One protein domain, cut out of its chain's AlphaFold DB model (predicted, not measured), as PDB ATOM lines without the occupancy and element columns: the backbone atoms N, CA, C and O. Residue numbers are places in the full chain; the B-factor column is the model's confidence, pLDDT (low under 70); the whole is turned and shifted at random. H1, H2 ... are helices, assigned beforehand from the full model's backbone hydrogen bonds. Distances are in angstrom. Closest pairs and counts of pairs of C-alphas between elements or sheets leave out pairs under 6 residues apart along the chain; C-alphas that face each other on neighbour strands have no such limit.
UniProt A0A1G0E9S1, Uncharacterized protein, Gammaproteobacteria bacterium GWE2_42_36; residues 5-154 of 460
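AT A GLANCE: This is residues 5 to 154 of the 460 residues of an uncharacterized protein of Gammaproteobacteria bacterium GWE2_42_36 (UniProt A0A1G0E9S1). Three helical hairpins, H2 with H3, H4 with H5 and H6 with H7, stand in a row, with H4 and H5 in the middle and short H1 beside H3 at one end. The printed part has 150 residues with seven named helices, H1 to H7 in order, and no named strand: the class is all helix. It is compact, with a radius of gyration of the C-alphas of 15.3 A and spans of 50 by 33 by 31 A.

HOW THE PARTS SIT: Start at H1, residues 5 to 11, which is close to but not clearly touching H3, residues 43 to 50; their closest C-alphas, Leu 8 and Leu 45, are 7.4 A apart. H2, residues 27 to 40, forms a hairpin with H3, closest at C-alphas 37 and 46, 6.1 A. Residues 34 to 40 of H2 alone touch H4, residues 67 to 79, closest at C-alphas 35 and 67, 4.2 A. H4 forms a hairpin with H5, residues 87 to 101, at a shallow tilt of 25 degrees, closest at C-alphas 71 and 97, 5.8 A. H2, H4 and H5 are a bundle, helices side by side; H2 and H5 only just touch, with 3 pairs of C-alphas within 8 A, the closest 38 and 96, 6.3 A. H5 touches H3, closest at C-alphas 96 and 43, 5.1 A. H4 touches H6, residues 118 to 128, closest at C-alphas 69 and 118, 5.7 A. H6 forms a hairpin with H7, residues 137 to 148, only just touching with 3 pairs within 8 A; the closest C-alphas, 124 and 143, are 6.8 A apart. Every O i to N i+4 pair is within hydrogen-bond range in H1, H2, H4, H5, H6 and H7; H3 has 2 of 4, and 3 of 5 O i to N i+3 pairs.

IN THESE COORDINATES: Find C-alpha 5 at (-30.878, 23.867, -16.279), where H1 begins. H5, the longest helix, runs 20.9 A from C-alpha 87 at (-30.015, -3.783, -22.494); H2 spans 19.8 A and H4 18.3 A. H7 ends at C-alpha 148, (-7.493, 3.910, -26.335).

THE WHOLE: The C-alphas farthest apart, Glu 21 and Ala 135, are 50.8 A from each other. The printed part has no cut; the links H1 to H2, H3 to H4 and H5 to H6 are long. Look for low confidence at residues 131 to 154, under 70 in pLDDT.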
ATOM      1  N   ILE A   5     -31.924  23.989 -17.297       91.50
ATOM      2  CA  ILE A   5     -30.878  23.867 -16.279       91.50
ATOM      3  C   ILE A   5     -31.396  23.245 -14.975       91.50
ATOM      4  O   ILE A   5     -30.701  22.435 -14.368       91.50
ATOM      5  N   GLU A   6     -32.634  23.531 -14.558       92.56
ATOM      6  CA  GLU A   6     -33.247  22.876 -13.394       92.56
ATOM      7  C   GLU A   6     -33.402  21.367 -13.608       92.56
ATOM      8  O   GLU A   6     -33.116  20.588 -12.697       92.56
ATOM      9  N   LEU A   7     -33.777  20.940 -14.820       94.06
ATOM     10  CA  LEU A   7     -33.853  19.520 -15.174       94.06
ATOM     11  C   LEU A   7     -32.473  18.847 -15.134       94.06
ATOM     12  O   LEU A   7     -32.337  17.760 -14.562       94.06
ATOM     13  N   LEU A   8     -31.442  19.501 -15.685       93.81
ATOM     14  CA  LEU A   8     -30.058  19.021 -15.624       93.81
ATOM     15  C   LEU A   8     -29.567  18.887 -14.181       93.81
ATOM     16  O   LEU A   8     -29.027  17.844 -13.821       93.81
ATOM     17  N   ARG A   9     -29.795  19.897 -13.337       93.38
ATOM     18  CA  ARG A   9     -29.396  19.889 -11.920       93.38
ATOM     19  C   ARG A   9     -30.103  18.811 -11.123       93.38
ATOM     20  O   ARG A   9     -29.470  18.134 -10.319       93.38
ATOM     21  N   HIS A  10     -31.403  18.652 -11.345       94.81
ATOM     22  CA  HIS A  10     -32.191  17.644 -10.654       94.81
ATOM     23  C   HIS A  10     -31.697  16.231 -10.992       94.81
ATOM     24  O   HIS A  10     -31.556  15.394 -10.103       94.81
ATOM     25  N   LYS A  11     -31.390  15.962 -12.268       95.81
ATOM     26  CA  LYS A  11     -30.920  14.641 -12.710       95.81
ATOM     27  C   LYS A  11     -29.434  14.399 -12.424       95.81
ATOM     28  O   LYS A  11     -29.044  13.270 -12.127       95.81
ATOM     29  N   TYR A  12     -28.608  15.444 -12.479       95.81
ATOM     30  CA  TYR A  12     -27.152  15.381 -12.324       95.81
ATOM     31  C   TYR A  12     -26.627  16.354 -11.253       95.81
ATOM     32  O   TYR A  12     -25.777  17.195 -11.544       95.81
ATOM     33  N   PRO A  13     -27.038  16.206  -9.979       94.00
ATOM     34  CA  PRO A  13     -26.703  17.163  -8.918       94.00
ATOM     35  C   PRO A  13     -25.209  17.208  -8.563       94.00
ATOM     36  O   PRO A  13     -24.763  18.118  -7.873       94.00
ATOM     37  N   LYS A  14     -24.428  16.212  -9.005       93.94
ATOM     38  CA  LYS A  14     -22.981  16.125  -8.759       93.94
ATOM     39  C   LYS A  14     -22.136  16.856  -9.808       93.94
ATOM     40  O   LYS A  14     -20.929  16.970  -9.609       93.94
ATOM     41  N   GLU A  15     -22.727  17.303 -10.915       93.56
ATOM     42  CA  GLU A  15     -21.994  18.010 -11.966       93.56
ATOM     43  C   GLU A  15     -21.934  19.508 -11.643       93.56
ATOM     44  O   GLU A  15     -22.937  20.217 -11.741       93.56
ATOM     45  N   LYS A  16     -20.752  19.984 -11.227       90.12
ATOM     46  CA  LYS A  16     -20.556  21.355 -10.720       90.12
ATOM     47  C   LYS A  16     -20.905  22.420 -11.759       90.12
ATOM     48  O   LYS A  16     -21.547  23.406 -11.406       90.12
ATOM     49  N   ARG A  17     -20.615  22.132 -13.034       87.75
ATOM     50  CA  ARG A  17     -20.906  23.015 -14.175       87.75
ATOM     51  C   ARG A  17     -22.386  23.277 -14.417       87.75
ATOM     52  O   ARG A  17     -22.720  24.176 -15.177       87.75
ATOM     53  N   PHE A  18     -23.278  22.501 -13.804       89.38
ATOM     54  CA  PHE A  18     -24.712  22.781 -13.844       89.38
ATOM     55  C   PHE A  18     -25.188  23.593 -12.634       89.38
ATOM     56  O   PHE A  18     -26.387  23.801 -12.480       89.38
ATOM     57  N   SER A  19     -24.301  24.060 -11.752       85.88
ATOM     58  CA  SER A  19     -24.676  24.998 -10.692       85.88
ATOM     59  C   SER A  19     -25.165  26.329 -11.282       85.88
ATOM     60  O   SER A  19     -24.717  26.748 -12.344       85.88
ATOM     61  N   LEU A  20     -26.093  27.005 -10.590       78.56
ATOM     62  CA  LEU A  20     -26.607  28.316 -11.030       78.56
ATOM     63  C   LEU A  20     -25.524  29.398 -11.064       78.56
ATOM     64  O   LEU A  20     -25.687  30.395 -11.753       78.56
ATOM     65  N   GLU A  21     -24.455  29.214 -10.291       81.50
ATOM     66  CA  GLU A  21     -23.339  30.154 -10.211       81.50
ATOM     67  C   GLU A  21     -22.437  30.064 -11.448       81.50
ATOM     68  O   GLU A  21     -21.907  31.082 -11.884       81.50
ATOM     69  N   GLU A  22     -22.290  28.867 -12.028       80.62
ATOM     70  CA  GLU A  22     -21.404  28.612 -13.175       80.62
ATOM     71  C   GLU A  22     -22.139  28.581 -14.525       80.62
ATOM     72  O   GLU A  22     -21.506  28.727 -15.568       80.62
ATOM     73  N   TRP A  23     -23.458  28.364 -14.533       86.38
ATOM     74  CA  TRP A  23     -24.235  28.245 -15.766       86.38
ATOM     75  C   TRP A  23     -24.740  29.605 -16.254       86.38
ATOM     76  O   TRP A  23     -25.572  30.240 -15.605       86.38
ATOM     77  N   HIS A  24     -24.309  30.019 -17.447       87.69
ATOM     78  CA  HIS A  24     -24.662  31.320 -18.025       87.69
ATOM     79  C   HIS A  24     -25.517  31.217 -19.296       87.69
ATOM     80  O   HIS A  24     -25.679  32.212 -20.001       87.69
ATOM     81  N   GLU A  25     -26.042  30.026 -19.616       86.94
ATOM     82  CA  GLU A  25     -26.760  29.749 -20.877       86.94
ATOM     83  C   GLU A  25     -25.962  30.157 -22.129       86.94
ATOM     84  O   GLU A  25     -26.515  30.410 -23.203       86.94
ATOM     85  N   SER A  26     -24.635  30.208 -22.007       92.12
ATOM     86  CA  SER A  26     -23.764  30.548 -23.120       92.12
ATOM     87  C   SER A  26     -23.755  29.422 -24.160       92.12
ATOM     88  O   SER A  26     -24.074  28.263 -23.876       92.12
ATOM     89  N   LYS A  27     -23.338  29.730 -25.394       92.25
ATOM     90  CA  LYS A  27     -23.148  28.695 -26.428       92.25
ATOM     91  C   LYS A  27     -22.170  27.606 -25.968       92.25
ATOM     92  O   LYS A  27     -22.361  26.440 -26.311       92.25
ATOM     93  N   ASP A  28     -21.176  27.974 -25.162       90.94
ATOM     94  CA  ASP A  28     -20.194  27.045 -24.606       90.94
ATOM     95  C   ASP A  28     -20.803  26.130 -23.537       90.94
ATOM     96  O   ASP A  28     -20.490  24.934 -23.509       90.94
ATOM     97  N   ASP A  29     -21.721  26.653 -22.719       93.50
ATOM     98  CA  ASP A  29     -22.477  25.880 -21.728       93.50
ATOM     99  C   ASP A  29     -23.396  24.861 -22.403       93.50
ATOM    100  O   ASP A  29     -23.404  23.683 -22.036       93.50
ATOM    101  N   LEU A  30     -24.110  25.275 -23.455       95.25
ATOM    102  CA  LEU A  30     -24.955  24.384 -24.256       95.25
ATOM    103  C   LEU A  30     -24.130  23.292 -24.947       95.25
ATOM    104  O   LEU A  30     -24.486  22.112 -24.894       95.25
ATOM    105  N   ALA A  31     -22.989  23.657 -25.536       94.19
ATOM    106  CA  ALA A  31     -22.075  22.697 -26.140       94.19
ATOM    107  C   ALA A  31     -21.501  21.720 -25.099       94.19
ATOM    108  O   ALA A  31     -21.390  20.517 -25.357       94.19
ATOM    109  N   TYR A  32     -21.168  22.206 -23.899       94.81
ATOM    110  CA  TYR A  32     -20.731  21.365 -22.789       94.81
ATOM    111  C   TYR A  32     -21.829  20.400 -22.337       94.81
ATOM    112  O   TYR A  32     -21.565  19.198 -22.255       94.81
ATOM    113  N   ALA A  33     -23.051  20.887 -22.110       96.12
ATOM    114  CA  ALA A  33     -24.191  20.051 -21.749       96.12
ATOM    115  C   ALA A  33     -24.457  18.984 -22.816       96.12
ATOM    116  O   ALA A  33     -24.707  17.829 -22.478       96.12
ATOM    117  N   CYS A  34     -24.312  19.322 -24.101       96.88
ATOM    118  CA  CYS A  34     -24.487  18.373 -25.196       96.88
ATOM    119  C   CYS A  34     -23.446  17.248 -25.136       96.88
ATOM    120  O   CYS A  34     -23.812  16.074 -25.156       96.88
ATOM    121  N   ARG A  35     -22.156  17.584 -24.967       95.75
ATOM    122  CA  ARG A  35     -21.087  16.585 -24.770       95.75
ATOM    123  C   ARG A  35     -21.332  15.730 -23.528       95.75
ATOM    124  O   ARG A  35     -21.144  14.516 -23.574       95.75
ATOM    125  N   PHE A  36     -21.761  16.346 -22.427       96.06
ATOM    126  CA  PHE A  36     -22.046  15.647 -21.177       96.06
ATOM    127  C   PHE A  36     -23.197  14.645 -21.336       96.06
ATOM    128  O   PHE A  36     -23.037  13.475 -20.995       96.06
ATOM    129  N   LEU A  37     -24.331  15.065 -21.900       96.94
ATOM    130  CA  LEU A  37     -25.496  14.202 -22.116       96.94
ATOM    131  C   LEU A  37     -25.212  13.098 -23.138       96.94
ATOM    132  O   LEU A  37     -25.621  11.953 -22.931       96.94
ATOM    133  N   ALA A  38     -24.443  13.410 -24.187       96.88
ATOM    134  CA  ALA A  38     -23.947  12.427 -25.142       96.88
ATOM    135  C   ALA A  38     -23.100  11.352 -24.448       96.88
ATOM    136  O   ALA A  38     -23.327  10.157 -24.630       96.88
ATOM    137  N   LYS A  39     -22.182  11.779 -23.570       95.38
ATOM    138  CA  LYS A  39     -21.359  10.879 -22.760       95.38
ATOM    139  C   LYS A  39     -22.199  10.030 -21.806       95.38
ATOM    140  O   LYS A  39     -21.952   8.836 -21.673       95.38
ATOM    141  N   LYS A  40     -23.198  10.620 -21.143       95.38
ATOM    142  CA  LYS A  40     -24.074   9.913 -20.195       95.38
ATOM    143  C   LYS A  40     -25.077   8.975 -20.860       95.38
ATOM    144  O   LYS A  40     -25.563   8.079 -20.179       95.38
ATOM    145  N   GLY A  41     -25.348   9.138 -22.155       96.38
ATOM    146  CA  GLY A  41     -26.346   8.329 -22.846       96.38
ATOM    147  C   GLY A  41     -27.775   8.693 -22.448       96.38
ATOM    148  O   GLY A  41     -28.592   7.798 -22.292       96.38
ATOM    149  N   ASP A  42     -28.063   9.982 -22.239       97.25
ATOM    150  CA  ASP A  42     -29.376  10.449 -21.782       97.25
ATOM    151  C   ASP A  42     -30.186  11.119 -22.905       97.25
ATOM    152  O   ASP A  42     -30.093  12.338 -23.095       97.25
ATOM    153  N   PRO A  43     -30.994  10.352 -23.661       97.00
ATOM    154  CA  PRO A  43     -31.744  10.896 -24.787       97.00
ATOM    155  C   PRO A  43     -32.857  11.856 -24.347       97.00
ATOM    156  O   PRO A  43     -33.212  12.755 -25.105       97.00
ATOM    157  N   GLU A  44     -33.391  11.709 -23.132       96.75
ATOM    158  CA  GLU A  44     -34.540  12.494 -22.664       96.75
ATOM    159  C   GLU A  44     -34.177  13.953 -22.400       96.75
ATOM    160  O   GLU A  44     -34.934  14.848 -22.767       96.75
ATOM    161  N   LEU A  45     -32.992  14.215 -21.839       96.62
ATOM    162  CA  LEU A  45     -32.488  15.585 -21.703       96.62
ATOM    163  C   LEU A  45     -31.774  16.078 -22.965       96.62
ATOM    164  O   LEU A  45     -31.715  17.284 -23.202       96.62
ATOM    165  N   LEU A  46     -31.264  15.179 -23.813       96.94
ATOM    166  CA  LEU A  46     -30.605  15.584 -25.053       96.94
ATOM    167  C   LEU A  46     -31.605  16.133 -26.083       96.94
ATOM    168  O   LEU A  46     -31.316  17.142 -26.719       96.94
ATOM    169  N   LYS A  47     -32.790  15.526 -26.228       96.75
ATOM    170  CA  LYS A  47     -33.845  15.983 -27.157       96.75
ATOM    171  C   LYS A  47     -34.170  17.483 -27.029       96.75
ATOM    172  O   LYS A  47     -34.023  18.176 -28.035       96.75
ATOM    173  N   PRO A  48     -34.579  18.015 -25.856       95.75
ATOM    174  CA  PRO A  48     -34.879  19.439 -25.718       95.75
ATOM    175  C   PRO A  48     -33.641  20.311 -25.944       95.75
ATOM    176  O   PRO A  48     -33.760  21.355 -26.579       95.75
ATOM    177  N   LEU A  49     -32.450  19.868 -25.528       95.44
ATOM    178  CA  LEU A  49     -31.211  20.599 -25.793       95.44
ATOM    179  C   LEU A  49     -30.977  20.792 -27.298       95.44
ATOM    180  O   LEU A  49     -30.689  21.902 -27.724       95.44
ATOM    181  N   LEU A  50     -31.162  19.750 -28.117       95.88
ATOM    182  CA  LEU A  50     -30.939  19.801 -29.571       95.88
ATOM    183  C   LEU A  50     -31.890  20.737 -30.336       95.88
ATOM    184  O   LEU A  50     -31.609  21.059 -31.498       95.88
ATOM    185  N   THR A  51     -32.989  21.169 -29.707       95.44
ATOM    186  CA  THR A  51     -33.899  22.188 -30.259       95.44
ATOM    187  C   THR A  51     -33.340  23.606 -30.136       95.44
ATOM    188  O   THR A  51     -33.771  24.497 -30.864       95.44
ATOM    189  N   LEU A  52     -32.357  23.818 -29.255       93.69
ATOM    190  CA  LEU A  52     -31.686  25.099 -29.088       93.69
ATOM    191  C   LEU A  52     -30.675  25.320 -30.222       93.69
ATOM    192  O   LEU A  52     -30.064  24.384 -30.740       93.69
ATOM    193  N   SER A  53     -30.486  26.580 -30.612       93.94
ATOM    194  CA  SER A  53     -29.562  26.958 -31.683       93.94
ATOM    195  C   SER A  53     -28.146  27.168 -31.141       93.94
ATOM    196  O   SER A  53     -27.788  28.269 -30.720       93.94
ATOM    197  N   PHE A  54     -27.318  26.128 -31.193       94.56
ATOM    198  CA  PHE A  54     -25.887  26.180 -30.877       94.56
ATOM    199  C   PHE A  54     -25.094  25.303 -31.855       94.56
ATOM    200  O   PHE A  54     -25.663  24.443 -32.530       94.56
ATOM    201  N   ASP A  55     -23.782  25.523 -31.950       95.81
ATOM    202  CA  ASP A  55     -22.924  24.648 -32.747       95.81
ATOM    203  C   ASP A  55     -22.686  23.335 -31.993       95.81
ATOM    204  O   ASP A  55     -22.012  23.279 -30.962       95.81
ATOM    205  N   ILE A  56     -23.270  22.261 -32.512       95.19
ATOM    206  CA  ILE A  56     -23.146  20.918 -31.955       95.19
ATOM    207  C   ILE A  56     -21.759  20.313 -32.175       95.19
ATOM    208  O   ILE A  56     -21.395  19.366 -31.489       95.19
ATOM    209  N   ASN A  57     -20.960  20.836 -33.104       95.56
ATOM    210  CA  ASN A  57     -19.653  20.265 -33.423       95.56
ATOM    211  C   ASN A  57     -18.540  20.779 -32.519       95.56
ATOM    212  O   ASN A  57     -17.415  20.298 -32.648       95.56
ATOM    213  N   VAL A  58     -18.835  21.718 -31.610       94.00
ATOM    214  CA  VAL A  58     -17.834  22.311 -30.721       94.00
ATOM    215  C   VAL A  58     -17.134  21.192 -29.944       94.00
ATOM    216  O   VAL A  58     -17.761  20.503 -29.122       94.00
ATOM    217  N   PRO A  59     -15.835  20.983 -30.188       92.88
ATOM    218  CA  PRO A  59     -15.116  19.891 -29.571       92.88
ATOM    219  C   PRO A  59     -14.732  20.230 -28.125       92.88
ATOM    220  O   PRO A  59     -14.674  21.393 -27.724       92.88
ATOM    221  N   SER A  60     -14.445  19.215 -27.309       91.25
ATOM    222  CA  SER A  60     -13.836  19.432 -25.995       91.25
ATOM    223  C   SER A  60     -12.409  19.972 -26.129       91.25
ATOM    224  O   SER A  60     -11.635  19.504 -26.963       91.25
ATOM    225  N   HIS A  61     -12.014  20.886 -25.234       84.81
ATOM    226  CA  HIS A  61     -10.624  21.363 -25.156       84.81
ATOM    227  C   HIS A  61      -9.632  20.207 -24.948       84.81
ATOM    228  O   HIS A  61      -8.551  20.182 -25.533       84.81
ATOM    229  N   ALA A  62     -10.024  19.210 -24.150       77.06
ATOM    230  CA  ALA A  62      -9.279  17.971 -23.986       77.06
ATOM    231  C   ALA A  62      -9.668  16.975 -25.091       77.06
ATOM    232  O   ALA A  62     -10.744  16.383 -25.038       77.06
ATOM    233  N   GLY A  63      -8.803  16.798 -26.091       71.44
ATOM    234  CA  GLY A  63      -8.909  15.710 -27.077       71.44
ATOM    235  C   GLY A  63      -9.707  16.015 -28.345       71.44
ATOM    236  O   GLY A  63      -9.830  15.137 -29.191       71.44
ATOM    237  N   GLN A  64     -10.206  17.242 -28.498       88.50
ATOM    238  CA  GLN A  64     -10.974  17.670 -29.667       88.50
ATOM    239  C   GLN A  64     -12.216  16.798 -29.959       88.50
ATOM    240  O   GLN A  64     -12.631  16.642 -31.104       88.50
ATOM    241  N   LEU A  65     -12.843  16.233 -28.924       91.62
ATOM    242  CA  LEU A  65     -13.993  15.351 -29.104       91.62
ATOM    243  C   LEU A  65     -15.300  16.143 -29.164       91.62
ATOM    244  O   LEU A  65     -15.712  16.783 -28.195       91.62
ATOM    245  N   ALA A  66     -15.975  16.069 -30.307       94.31
ATOM    246  CA  ALA A  66     -17.356  16.528 -30.461       94.31
ATOM    247  C   ALA A  66     -18.351  15.610 -29.700       94.31
ATOM    248  O   ALA A  66     -18.016  14.458 -29.407       94.31
ATOM    249  N   PRO A  67     -19.589  16.055 -29.408       96.56
ATOM    250  CA  PRO A  67     -20.617  15.243 -28.747       96.56
ATOM    251  C   PRO A  67     -20.826  13.857 -29.370       96.56
ATOM    252  O   PRO A  67     -20.927  12.871 -28.643       96.56
ATOM    253  N   LEU A  68     -20.830  13.756 -30.703       96.31
ATOM    254  CA  LEU A  68     -21.003  12.474 -31.391       96.31
ATOM    255  C   LEU A  68     -19.836  11.504 -31.129       96.31
ATOM    256  O   LEU A  68     -20.081  10.313 -30.962       96.31
ATOM    257  N   HIS A  69     -18.599  11.996 -30.980       95.31
ATOM    258  CA  HIS A  69     -17.477  11.155 -30.553       95.31
ATOM    259  C   HIS A  69     -17.738  10.559 -29.166       95.31
ATOM    260  O   HIS A  69     -17.621   9.351 -28.992       95.31
ATOM    261  N   PHE A  70     -18.146  11.381 -28.188       94.31
ATOM    262  CA  PHE A  70     -18.451  10.903 -26.833       94.31
ATOM    263  C   PHE A  70     -19.560   9.847 -26.820       94.31
ATOM    264  O   PHE A  70     -19.417   8.832 -26.141       94.31
ATOM    265  N   ALA A  71     -20.636  10.067 -27.579       96.19
ATOM    266  CA  ALA A  71     -21.733   9.109 -27.685       96.19
ATOM    267  C   ALA A  71     -21.260   7.759 -28.243       96.19
ATOM    268  O   ALA A  71     -21.559   6.715 -27.660       96.19
ATOM    269  N   CYS A  72     -20.489   7.781 -29.334       95.12
ATOM    270  CA  CYS A  72     -19.975   6.566 -29.954       95.12
ATOM    271  C   CYS A  72     -18.972   5.833 -29.055       95.12
ATOM    272  O   CYS A  72     -19.092   4.623 -28.882       95.12
ATOM    273  N   TYR A  73     -18.016   6.545 -28.448       92.31
ATOM    274  CA  TYR A  73     -17.013   5.934 -27.573       92.31
ATOM    275  C   TYR A  73     -17.645   5.222 -26.387       92.31
ATOM    276  O   TYR A  73     -17.336   4.065 -26.115       92.31
ATOM    277  N   GLU A  74     -18.562   5.889 -25.698       92.50
ATOM    278  CA  GLU A  74     -19.199   5.310 -24.521       92.50
ATOM    279  C   GLU A  74     -20.128   4.143 -24.873       92.50
ATOM    280  O   GLU A  74     -20.242   3.188 -24.103       92.50
ATOM    281  N   PHE A  75     -20.778   4.189 -26.040       93.00
ATOM    282  CA  PHE A  75     -21.549   3.057 -26.543       93.00
ATOM    283  C   PHE A  75     -20.650   1.857 -26.848       93.00
ATOM    284  O   PHE A  75     -20.954   0.760 -26.393       93.00
ATOM    285  N   ILE A  76     -19.522   2.064 -27.539       89.00
ATOM    286  CA  ILE A  76     -18.545   1.004 -27.821       89.00
ATOM    287  C   ILE A  76     -18.029   0.408 -26.506       89.00
ATOM    288  O   ILE A  76     -18.095  -0.802 -26.329       89.00
ATOM    289  N   ILE A  77     -17.602   1.226 -25.537       88.75
ATOM    290  CA  ILE A  77     -17.110   0.745 -24.230       88.75
ATOM    291  C   ILE A  77     -18.125  -0.196 -23.560       88.75
ATOM    292  O   ILE A  77     -17.754  -1.280 -23.103       88.75
ATOM    293  N   LYS A  78     -19.408   0.188 -23.534       88.00
ATOM    294  CA  LYS A  78     -20.471  -0.639 -22.946       88.00
ATOM    295  C   LYS A  78     -20.794  -1.878 -23.775       88.00
ATOM    296  O   LYS A  78     -20.970  -2.950 -23.204       88.00
ATOM    297  N   LEU A  79     -20.842  -1.754 -25.099       86.44
ATOM    298  CA  LEU A  79     -21.152  -2.867 -25.997       86.44
ATOM    299  C   LEU A  79     -20.080  -3.960 -25.940       86.44
ATOM    300  O   LEU A  79     -20.398  -5.144 -25.987       86.44
ATOM    301  N   LEU A  80     -18.815  -3.568 -25.778       84.12
ATOM    302  CA  LEU A  80     -17.693  -4.499 -25.642       84.12
ATOM    303  C   LEU A  80     -17.590  -5.120 -24.238       84.12
ATOM    304  O   LEU A  80     -16.694  -5.923 -23.986       84.12
ATOM    305  N   GLY A  81     -18.500  -4.772 -23.323       84.38
ATOM    306  CA  GLY A  81     -18.562  -5.342 -21.980       84.38
ATOM    307  C   GLY A  81     -17.473  -4.845 -21.029       84.38
ATOM    308  O   GLY A  81     -17.303  -5.427 -19.958       84.38
ATOM    309  N   PHE A  82     -16.751  -3.769 -21.373       75.38
ATOM    310  CA  PHE A  82     -15.794  -3.144 -20.448       75.38
ATOM    311  C   PHE A  82     -16.492  -2.533 -19.230       75.38
ATOM    312  O   PHE A  82     -15.903  -2.434 -18.155       75.38
ATOM    313  N   GLU A  83     -17.759  -2.158 -19.385       83.44
ATOM    314  CA  GLU A  83     -18.637  -1.738 -18.305       83.44
ATOM    315  C   GLU A  83     -19.922  -2.567 -18.371       83.44
ATOM    316  O   GLU A  83     -20.494  -2.760 -19.445       83.44
ATOM    317  N   LYS A  84     -20.390  -3.069 -17.221       84.12
ATOM    318  CA  LYS A  84     -21.682  -3.761 -17.163       84.12
ATOM    319  C   LYS A  84     -22.783  -2.773 -17.540       84.12
ATOM    320  O   LYS A  84     -22.964  -1.766 -16.862       84.12
ATOM    321  N   ALA A  85     -23.526  -3.097 -18.589       89.56
ATOM    322  CA  ALA A  85     -24.662  -2.323 -19.057       89.56
ATOM    323  C   ALA A  85     -25.876  -3.236 -19.212       89.56
ATOM    324  O   ALA A  85     -25.775  -4.345 -19.735       89.56
ATOM    325  N   SER A  86     -27.030  -2.772 -18.751       93.19
ATOM    326  CA  SER A  86     -28.312  -3.388 -19.077       93.19
ATOM    327  C   SER A  86     -28.672  -3.138 -20.546       93.19
ATOM    328  O   SER A  86     -28.238  -2.150 -21.141       93.19
ATOM    329  N   GLN A  87     -29.524  -3.990 -21.125       91.56
ATOM    330  CA  GLN A  87     -30.015  -3.783 -22.494       91.56
ATOM    331  C   GLN A  87     -30.700  -2.414 -22.652       91.56
ATOM    332  O   GLN A  87     -30.475  -1.722 -23.639       91.56
ATOM    333  N   ALA A  88     -31.443  -1.974 -21.632       93.69
ATOM    334  CA  ALA A  88     -32.088  -0.664 -21.624       93.69
ATOM    335  C   ALA A  88     -31.081   0.500 -21.722       93.69
ATOM    336  O   ALA A  88     -31.338   1.477 -22.423       93.69
ATOM    337  N   GLU A  89     -29.922   0.408 -21.061       92.56
ATOM    338  CA  GLU A  89     -28.863   1.423 -21.181       92.56
ATOM    339  C   GLU A  89     -28.198   1.413 -22.562       92.56
ATOM    340  O   GLU A  89     -27.835   2.473 -23.078       92.56
ATOM    341  N   ILE A  90     -28.027   0.229 -23.161       92.12
ATOM    342  CA  ILE A  90     -27.512   0.088 -24.528       92.12
ATOM    343  C   ILE A  90     -28.477   0.766 -25.507       92.12
ATOM    344  O   ILE A  90     -28.045   1.578 -26.327       92.12
ATOM    345  N   ASP A  91     -29.780   0.517 -25.371       93.88
ATOM    346  CA  ASP A  91     -30.810   1.103 -26.229       93.88
ATOM    347  C   ASP A  91     -30.884   2.633 -26.077       93.88
ATOM    348  O   ASP A  91     -30.948   3.354 -27.076       93.88
ATOM    349  N   GLN A  92     -30.782   3.159 -24.850       95.00
ATOM    350  CA  GLN A  92     -30.721   4.607 -24.597       95.00
ATOM    351  C   GLN A  92     -29.519   5.269 -25.280       95.00
ATOM    352  O   GLN A  92     -29.641   6.344 -25.872       95.00
ATOM    353  N   ARG A  93     -28.349   4.626 -25.239       95.06
ATOM    354  CA  ARG A  93     -27.142   5.139 -25.896       95.06
ATOM    355  C   ARG A  93     -27.225   5.048 -27.414       95.06
ATOM    356  O   ARG A  93     -26.807   5.990 -28.090       95.06
ATOM    357  N   ARG A  94     -27.814   3.974 -27.949       94.69
ATOM    358  CA  ARG A  94     -28.111   3.860 -29.384       94.69
ATOM    359  C   ARG A  94     -29.036   4.995 -29.833       94.69
ATOM    360  O   ARG A  94     -28.786   5.607 -30.870       94.69
ATOM    361  N   GLU A  95     -30.032   5.350 -29.022       97.00
ATOM    362  CA  GLU A  95     -30.914   6.489 -29.300       97.00
ATOM    363  C   GLU A  95     -30.169   7.830 -29.277       97.00
ATOM    364  O   GLU A  95     -30.376   8.655 -30.163       97.00
ATOM    365  N   VAL A  96     -29.247   8.051 -28.335       96.88
ATOM    366  CA  VAL A  96     -28.388   9.251 -28.329       96.88
ATOM    367  C   VAL A  96     -27.557   9.361 -29.609       96.88
ATOM    368  O   VAL A  96     -27.517  10.430 -30.221       96.88
ATOM    369  N   ILE A  97     -26.927   8.267 -30.048       97.12
ATOM    370  CA  ILE A  97     -26.163   8.239 -31.305       97.12
ATOM    371  C   ILE A  97     -27.079   8.560 -32.487       97.12
ATOM    372  O   ILE A  97     -26.721   9.384 -33.331       97.12
ATOM    373  N   ARG A  98     -28.279   7.966 -32.531       97.38
ATOM    374  CA  ARG A  98     -29.273   8.241 -33.572       97.38
ATOM    375  C   ARG A  98     -29.641   9.725 -33.596       97.38
ATOM    376  O   ARG A  98     -29.507  10.341 -34.648       97.38
ATOM    377  N   LEU A  99     -30.028  10.300 -32.454       97.00
ATOM    378  CA  LEU A  99     -30.422  11.709 -32.313       97.00
ATOM    379  C   LEU A  99     -29.329  12.669 -32.783       97.00
ATOM    380  O   LEU A  99     -29.620  13.617 -33.509       97.00
ATOM    381  N   LEU A 100     -28.077  12.410 -32.405       96.12
ATOM    382  CA  LEU A 100     -26.945  13.207 -32.864       96.12
ATOM    383  C   LEU A 100     -26.736  13.001 -34.372       96.12
ATOM    384  O   LEU A 100     -26.776  13.958 -35.135       96.12
ATOM    385  N   SER A 101     -26.592  11.763 -34.844       96.06
ATOM    386  CA  SER A 101     -26.216  11.458 -36.237       96.06
ATOM    387  C   SER A 101     -27.181  11.970 -37.319       96.06
ATOM    388  O   SER A 101     -26.766  12.092 -38.477       96.06
ATOM    389  N   VAL A 102     -28.442  12.246 -36.972       96.06
ATOM    390  CA  VAL A 102     -29.454  12.809 -37.886       96.06
ATOM    391  C   VAL A 102     -29.651  14.316 -37.722       96.06
ATOM    392  O   VAL A 102     -30.399  14.914 -38.492       96.06
ATOM    393  N   ARG A 103     -29.013  14.948 -36.730       94.50
ATOM    394  CA  ARG A 103     -29.145  16.387 -36.500       94.50
ATOM    395  C   ARG A 103     -28.477  17.154 -37.639       94.50
ATOM    396  O   ARG A 103     -27.299  16.960 -37.939       94.50
ATOM    397  N   GLU A 104     -29.241  18.057 -38.248       94.50
ATOM    398  CA  GLU A 104     -28.725  18.974 -39.261       94.50
ATOM    399  C   GLU A 104     -27.534  19.769 -38.710       94.50
ATOM    400  O   GLU A 104     -27.581  20.255 -37.578       94.50
ATOM    401  N   GLY A 105     -26.470  19.868 -39.508       92.69
ATOM    402  CA  GLY A 105     -25.234  20.549 -39.135       92.69
ATOM    403  C   GLY A 105     -24.185  19.667 -38.452       92.69
ATOM    404  O   GLY A 105     -23.071  20.144 -38.263       92.69
ATOM    405  N   ILE A 106     -24.464  18.397 -38.118       94.62
ATOM    406  CA  ILE A 106     -23.404  17.497 -37.628       94.62
ATOM    407  C   ILE A 106     -22.357  17.242 -38.712       94.62
ATOM    408  O   ILE A 106     -22.651  16.729 -39.792       94.62
ATOM    409  N   ASN A 107     -21.100  17.500 -38.363       95.44
ATOM    410  CA  ASN A 107     -19.941  17.132 -39.150       95.44
ATOM    411  C   ASN A 107     -19.467  15.720 -38.768       95.44
ATOM    412  O   ASN A 107     -18.661  15.538 -37.855       95.44
ATOM    413  N   LYS A 108     -19.934  14.704 -39.498       95.12
ATOM    414  CA  LYS A 108     -19.499  13.306 -39.295       95.12
ATOM    415  C   LYS A 108     -18.025  13.077 -39.659       95.12
ATOM    416  O   LYS A 108     -17.439  12.094 -39.222       95.12
ATOM    417  N   ASN A 109     -17.423  13.994 -40.411       95.31
ATOM    418  CA  ASN A 109     -16.018  13.937 -40.801       95.31
ATOM    419  C   ASN A 109     -15.109  14.697 -39.828       95.31
ATOM    420  O   ASN A 109     -13.902  14.735 -40.045       95.31
ATOM    421  N   ALA A 110     -15.659  15.305 -38.767       90.62
ATOM    422  CA  ALA A 110     -14.847  15.880 -37.706       90.62
ATOM    423  C   ALA A 110     -13.971  14.775 -37.109       90.62
ATOM    424  O   ALA A 110     -14.493  13.735 -36.700       90.62
ATOM    425  N   SER A 111     -12.661  15.004 -37.098       90.25
ATOM    426  CA  SER A 111     -11.674  14.092 -36.535       90.25
ATOM    427  C   SER A 111     -11.331  14.497 -35.108       90.25
ATOM    428  O   SER A 111     -11.092  15.673 -34.826       90.25
ATOM    429  N   ALA A 112     -11.252  13.513 -34.225       90.12
ATOM    430  CA  ALA A 112     -10.582  13.632 -32.943       90.12
ATOM    431  C   ALA A 112      -9.071  13.885 -33.123       90.12
ATOM    432  O   ALA A 112      -8.527  13.796 -34.227       90.12
ATOM    433  N   LYS A 113      -8.366  14.181 -32.022       86.44
ATOM    434  CA  LYS A 113      -6.914  14.452 -32.043       86.44
ATOM    435  C   LYS A 113      -6.080  13.282 -32.599       86.44
ATOM    436  O   LYS A 113      -4.990  13.503 -33.112       86.44
ATOM    437  N   ASP A 114      -6.571  12.056 -32.473       83.00
ATOM    438  CA  ASP A 114      -5.947  10.834 -32.995       83.00
ATOM    439  C   ASP A 114      -6.317  10.535 -34.461       83.00
ATOM    440  O   ASP A 114      -5.903   9.513 -35.005       83.00
ATOM    441  N   GLY A 115      -7.072  11.424 -35.115       90.62
ATOM    442  CA  GLY A 115      -7.506  11.280 -36.503       90.62
ATOM    443  C   GLY A 115      -8.780  10.453 -36.682       90.62
ATOM    444  O   GLY A 115      -9.284  10.369 -37.801       90.62
ATOM    445  N   VAL A 116      -9.339   9.877 -35.611       89.69
ATOM    446  CA  VAL A 116     -10.571   9.087 -35.694       89.69
ATOM    447  C   VAL A 116     -11.757  10.013 -35.934       89.69
ATOM    448  O   VAL A 116     -12.013  10.937 -35.167       89.69
ATOM    449  N   THR A 117     -12.506   9.759 -37.002       94.12
ATOM    450  CA  THR A 117     -13.707  10.526 -37.358       94.12
ATOM    451  C   THR A 117     -14.971   9.931 -36.746       94.12
ATOM    452  O   THR A 117     -15.086   8.717 -36.544       94.12
ATOM    453  N   CYS A 118     -15.990  10.768 -36.532       93.06
ATOM    454  CA  CYS A 118     -17.319  10.286 -36.141       93.06
ATOM    455  C   CYS A 118     -17.885   9.256 -37.134       93.06
ATOM    456  O   CYS A 118     -18.527   8.297 -36.715       93.06
ATOM    457  N   GLN A 119     -17.644   9.424 -38.438       95.88
ATOM    458  CA  GLN A 119     -18.123   8.503 -39.466       95.88
ATOM    459  C   GLN A 119     -17.477   7.120 -39.339       95.88
ATOM    460  O   GLN A 119     -18.173   6.117 -39.476       95.88
ATOM    461  N   GLN A 120     -16.179   7.049 -39.032       93.94
ATOM    462  CA  GLN A 120     -15.514   5.774 -38.746       93.94
ATOM    463  C   GLN A 120     -16.142   5.090 -37.527       93.94
ATOM    464  O   GLN A 120     -16.499   3.918 -37.612       93.94
ATOM    465  N   LEU A 121     -16.370   5.825 -36.434       92.94
ATOM    466  CA  LEU A 121     -17.028   5.287 -35.236       92.94
ATOM    467  C   LEU A 121     -18.453   4.785 -35.514       92.94
ATOM    468  O   LEU A 121     -18.829   3.713 -35.048       92.94
ATOM    469  N   LEU A 122     -19.238   5.517 -36.309       95.06
ATOM    470  CA  LEU A 122     -20.574   5.085 -36.727       95.06
ATOM    471  C   LEU A 122     -20.529   3.804 -37.569       95.06
ATOM    472  O   LEU A 122     -21.361   2.918 -37.375       95.06
ATOM    473  N   ASN A 123     -19.551   3.680 -38.469       93.31
ATOM    474  CA  ASN A 123     -19.366   2.470 -39.268       93.31
ATOM    475  C   ASN A 123     -19.008   1.267 -38.382       93.31
ATOM    476  O   ASN A 123     -19.550   0.184 -38.592       93.31
ATOM    477  N   TYR A 124     -18.160   1.457 -37.361       89.81
ATOM    478  CA  TYR A 124     -17.861   0.411 -36.378       89.81
ATOM    479  C   TYR A 124     -19.115  -0.037 -35.630       89.81
ATOM    480  O   TYR A 124     -19.367  -1.231 -35.507       89.81
ATOM    481  N   ILE A 125     -19.937   0.908 -35.177       91.31
ATOM    482  CA  ILE A 125     -21.189   0.605 -34.474       91.31
ATOM    483  C   ILE A 125     -22.144  -0.193 -35.367       91.31
ATOM    484  O   ILE A 125     -22.680  -1.208 -34.930       91.31
ATOM    485  N   ALA A 126     -22.293   0.203 -36.634       91.88
ATOM    486  CA  ALA A 126     -23.121  -0.525 -37.592       91.88
ATOM    487  C   ALA A 126     -22.625  -1.963 -37.835       91.88
ATOM    488  O   ALA A 126     -23.433  -2.869 -38.020       91.88
ATOM    489  N   GLN A 127     -21.307  -2.188 -37.811       87.81
ATOM    490  CA  GLN A 127     -20.723  -3.529 -37.919       87.81
ATOM    491  C   GLN A 127     -20.959  -4.366 -36.655       87.81
ATOM    492  O   GLN A 127     -21.222  -5.563 -36.760       87.81
ATOM    493  N   LEU A 128     -20.904  -3.757 -35.466       82.69
ATOM    494  CA  LEU A 128     -21.142  -4.449 -34.194       82.69
ATOM    495  C   LEU A 128     -22.611  -4.849 -33.985       82.69
ATOM    496  O   LEU A 128     -22.871  -5.807 -33.265       82.69
ATOM    497  N   ASP A 129     -23.554  -4.172 -34.642       79.38
ATOM    498  CA  ASP A 129     -24.978  -4.537 -34.633       79.38
ATOM    499  C   ASP A 129     -25.293  -5.788 -35.487       79.38
ATOM    500  O   ASP A 129     -26.437  -6.246 -35.528       79.38
ATOM    501  N   THR A 130     -24.292  -6.381 -36.151       79.00
ATOM    502  CA  THR A 130     -24.452  -7.654 -36.871       79.00
ATOM    503  C   THR A 130     -24.362  -8.862 -35.919       79.00
ATOM    504  O   THR A 130     -23.564  -8.861 -34.983       79.00
ATOM    505  N   PRO A 131     -25.155  -9.929 -36.138       62.41
ATOM    506  CA  PRO A 131     -25.285 -11.058 -35.206       62.41
ATOM    507  C   PRO A 131     -24.055 -11.984 -35.087       62.41
ATOM    508  O   PRO A 131     -24.139 -12.992 -34.387       62.41
ATOM    509  N   GLU A 132     -22.909 -11.666 -35.704       65.94
ATOM    510  CA  GLU A 132     -21.668 -12.457 -35.604       65.94
ATOM    511  C   GLU A 132     -20.538 -11.716 -34.845       65.94
ATOM    512  O   GLU A 132     -19.603 -11.187 -35.450       65.94
ATOM    513  N   PRO A 133     -20.546 -11.717 -33.495       49.41
ATOM    514  CA  PRO A 133     -19.554 -10.998 -32.689       49.41
ATOM    515  C   PRO A 133     -18.113 -11.519 -32.835       49.41
ATOM    516  O   PRO A 133     -17.158 -10.775 -32.617       49.41
ATOM    517  N   LEU A 134     -17.933 -12.799 -33.186       44.19
ATOM    518  CA  LEU A 134     -16.617 -13.456 -33.237       44.19
ATOM    519  C   LEU A 134     -15.827 -13.158 -34.523       44.19
ATOM    520  O   LEU A 134     -14.597 -13.161 -34.478       44.19
ATOM    521  N   ALA A 135     -16.497 -12.838 -35.636       52.53
ATOM    522  CA  ALA A 135     -15.833 -12.387 -36.865       52.53
ATOM    523  C   ALA A 135     -15.245 -10.967 -36.718       52.53
ATOM    524  O   ALA A 135     -14.311 -10.587 -37.422       52.53
ATOM    525  N   ASN A 136     -15.731 -10.212 -35.730       61.66
ATOM    526  CA  ASN A 136     -15.430  -8.798 -35.545       61.66
ATOM    527  C   ASN A 136     -14.292  -8.534 -34.552       61.66
ATOM    528  O   ASN A 136     -14.125  -7.402 -34.120       61.66
ATOM    529  N   LYS A 137     -13.461  -9.523 -34.192       60.72
ATOM    530  CA  LYS A 137     -12.335  -9.304 -33.261       60.72
ATOM    531  C   LYS A 137     -11.390  -8.186 -33.728       60.72
ATOM    532  O   LYS A 137     -11.021  -7.341 -32.925       60.72
ATOM    533  N   ALA A 138     -11.047  -8.142 -35.017       65.69
ATOM    534  CA  ALA A 138     -10.207  -7.076 -35.577       65.69
ATOM    535  C   ALA A 138     -10.903  -5.701 -35.539       65.69
ATOM    536  O   ALA A 138     -10.270  -4.685 -35.278       65.69
ATOM    537  N   ILE A 139     -12.222  -5.682 -35.745       66.50
ATOM    538  CA  ILE A 139     -13.079  -4.492 -35.647       66.50
ATOM    539  C   ILE A 139     -13.145  -4.009 -34.193       66.50
ATOM    540  O   ILE A 139     -13.023  -2.816 -33.945       66.50
ATOM    541  N   LEU A 140     -13.263  -4.928 -33.230       62.75
ATOM    542  CA  LEU A 140     -13.171  -4.652 -31.799       62.75
ATOM    543  C   LEU A 140     -11.799  -4.097 -31.420       62.75
ATOM    544  O   LEU A 140     -11.737  -3.122 -30.689       62.75
ATOM    545  N   GLU A 141     -10.709  -4.709 -31.879       66.44
ATOM    546  CA  GLU A 141      -9.346  -4.263 -31.571       66.44
ATOM    547  C   GLU A 141      -9.069  -2.873 -32.145       66.44
ATOM    548  O   GLU A 141      -8.467  -2.044 -31.464       66.44
ATOM    549  N   GLU A 142      -9.555  -2.587 -33.352       68.12
ATOM    550  CA  GLU A 142      -9.429  -1.267 -33.964       68.12
ATOM    551  C   GLU A 142     -10.347  -0.238 -33.295       68.12
ATOM    552  O   GLU A 142      -9.914   0.876 -33.012       68.12
ATOM    553  N   ALA A 143     -11.579  -0.616 -32.939       63.72
ATOM    554  CA  ALA A 143     -12.476   0.230 -32.159       63.72
ATOM    555  C   ALA A 143     -11.877   0.534 -30.778       63.72
ATOM    556  O   ALA A 143     -11.859   1.684 -30.360       63.72
ATOM    557  N   VAL A 144     -11.315  -0.465 -30.093       66.31
ATOM    558  CA  VAL A 144     -10.602  -0.298 -28.820       66.31
ATOM    559  C   VAL A 144      -9.357   0.553 -29.000       66.31
ATOM    560  O   VAL A 144      -9.093   1.372 -28.135       66.31
ATOM    561  N   ARG A 145      -8.606   0.426 -30.098       69.19
ATOM    562  CA  ARG A 145      -7.450   1.289 -30.394       69.19
ATOM    563  C   ARG A 145      -7.882   2.741 -30.601       69.19
ATOM    564  O   ARG A 145      -7.284   3.633 -30.001       69.19
ATOM    565  N   ALA A 146      -8.952   2.956 -31.361       62.59
ATOM    566  CA  ALA A 146      -9.582   4.257 -31.542       62.59
ATOM    567  C   ALA A 146     -10.102   4.831 -30.212       62.59
ATOM    568  O   ALA A 146     -10.034   6.036 -29.990       62.59
ATOM    569  N   VAL A 147     -10.592   3.983 -29.299       59.78
ATOM    570  CA  VAL A 147     -10.988   4.374 -27.933       59.78
ATOM    571  C   VAL A 147      -9.766   4.565 -27.025       59.78
ATOM    572  O   VAL A 147      -9.796   5.394 -26.133       59.78
ATOM    573  N   ALA A 148      -8.663   3.848 -27.212       55.62
ATOM    574  CA  ALA A 148      -7.493   3.910 -26.335       55.62
ATOM    575  C   ALA A 148      -6.659   5.184 -26.550       55.62
ATOM    576  O   ALA A 148      -5.983   5.635 -25.621       55.62
ATOM    577  N   GLY A 149      -6.742   5.801 -27.737       57.19
ATOM    578  CA  GLY A 149      -6.281   7.177 -27.965       57.19
ATOM    579  C   GLY A 149      -6.984   8.184 -27.044       57.19
ATOM    580  O   GLY A 149      -6.373   9.146 -26.564       57.19
ATOM    581  N   TYR A 150      -8.239   7.899 -26.683       48.59
ATOM    582  CA  TYR A 150      -8.945   8.551 -25.591       48.59
ATOM    583  C   TYR A 150      -8.455   7.981 -24.254       48.59
ATOM    584  O   TYR A 150      -8.975   6.996 -23.739       48.59
ATOM    585  N   ARG A 151      -7.436   8.613 -23.649       47.62
ATOM    586  CA  ARG A 151      -7.065   8.314 -22.255       47.62
ATOM    587  C   ARG A 151      -8.282   8.599 -21.359       47.62
ATOM    588  O   ARG A 151      -8.609   9.779 -21.187       47.62
ATOM    589  N   PRO A 152      -8.942   7.596 -20.745       36.12
ATOM    590  CA  PRO A 152      -9.920   7.891 -19.709       36.12
ATOM    591  C   PRO A 152      -9.204   8.612 -18.553       36.12
ATOM    592  O   PRO A 152      -7.990   8.452 -18.386       36.12
ATOM    593  N   PRO A 153      -9.911   9.423 -17.749       34.88
ATOM    594  CA  PRO A 153      -9.304  10.129 -16.626       34.88
ATOM    595  C   PRO A 153      -8.656   9.131 -15.651       34.88
ATOM    596  O   PRO A 153      -9.371   8.447 -14.933       34.88
ATOM    597  N   PHE A 154      -7.320   9.035 -15.711       31.50
ATOM    598  CA  PHE A 154      -6.271   8.585 -14.769       31.50
ATOM    599  C   PHE A 154      -6.506   7.481 -13.702       31.50
ATOM    600  O   PHE A 154      -5.539   7.079 -13.065       31.50
TER     601      PHE A 154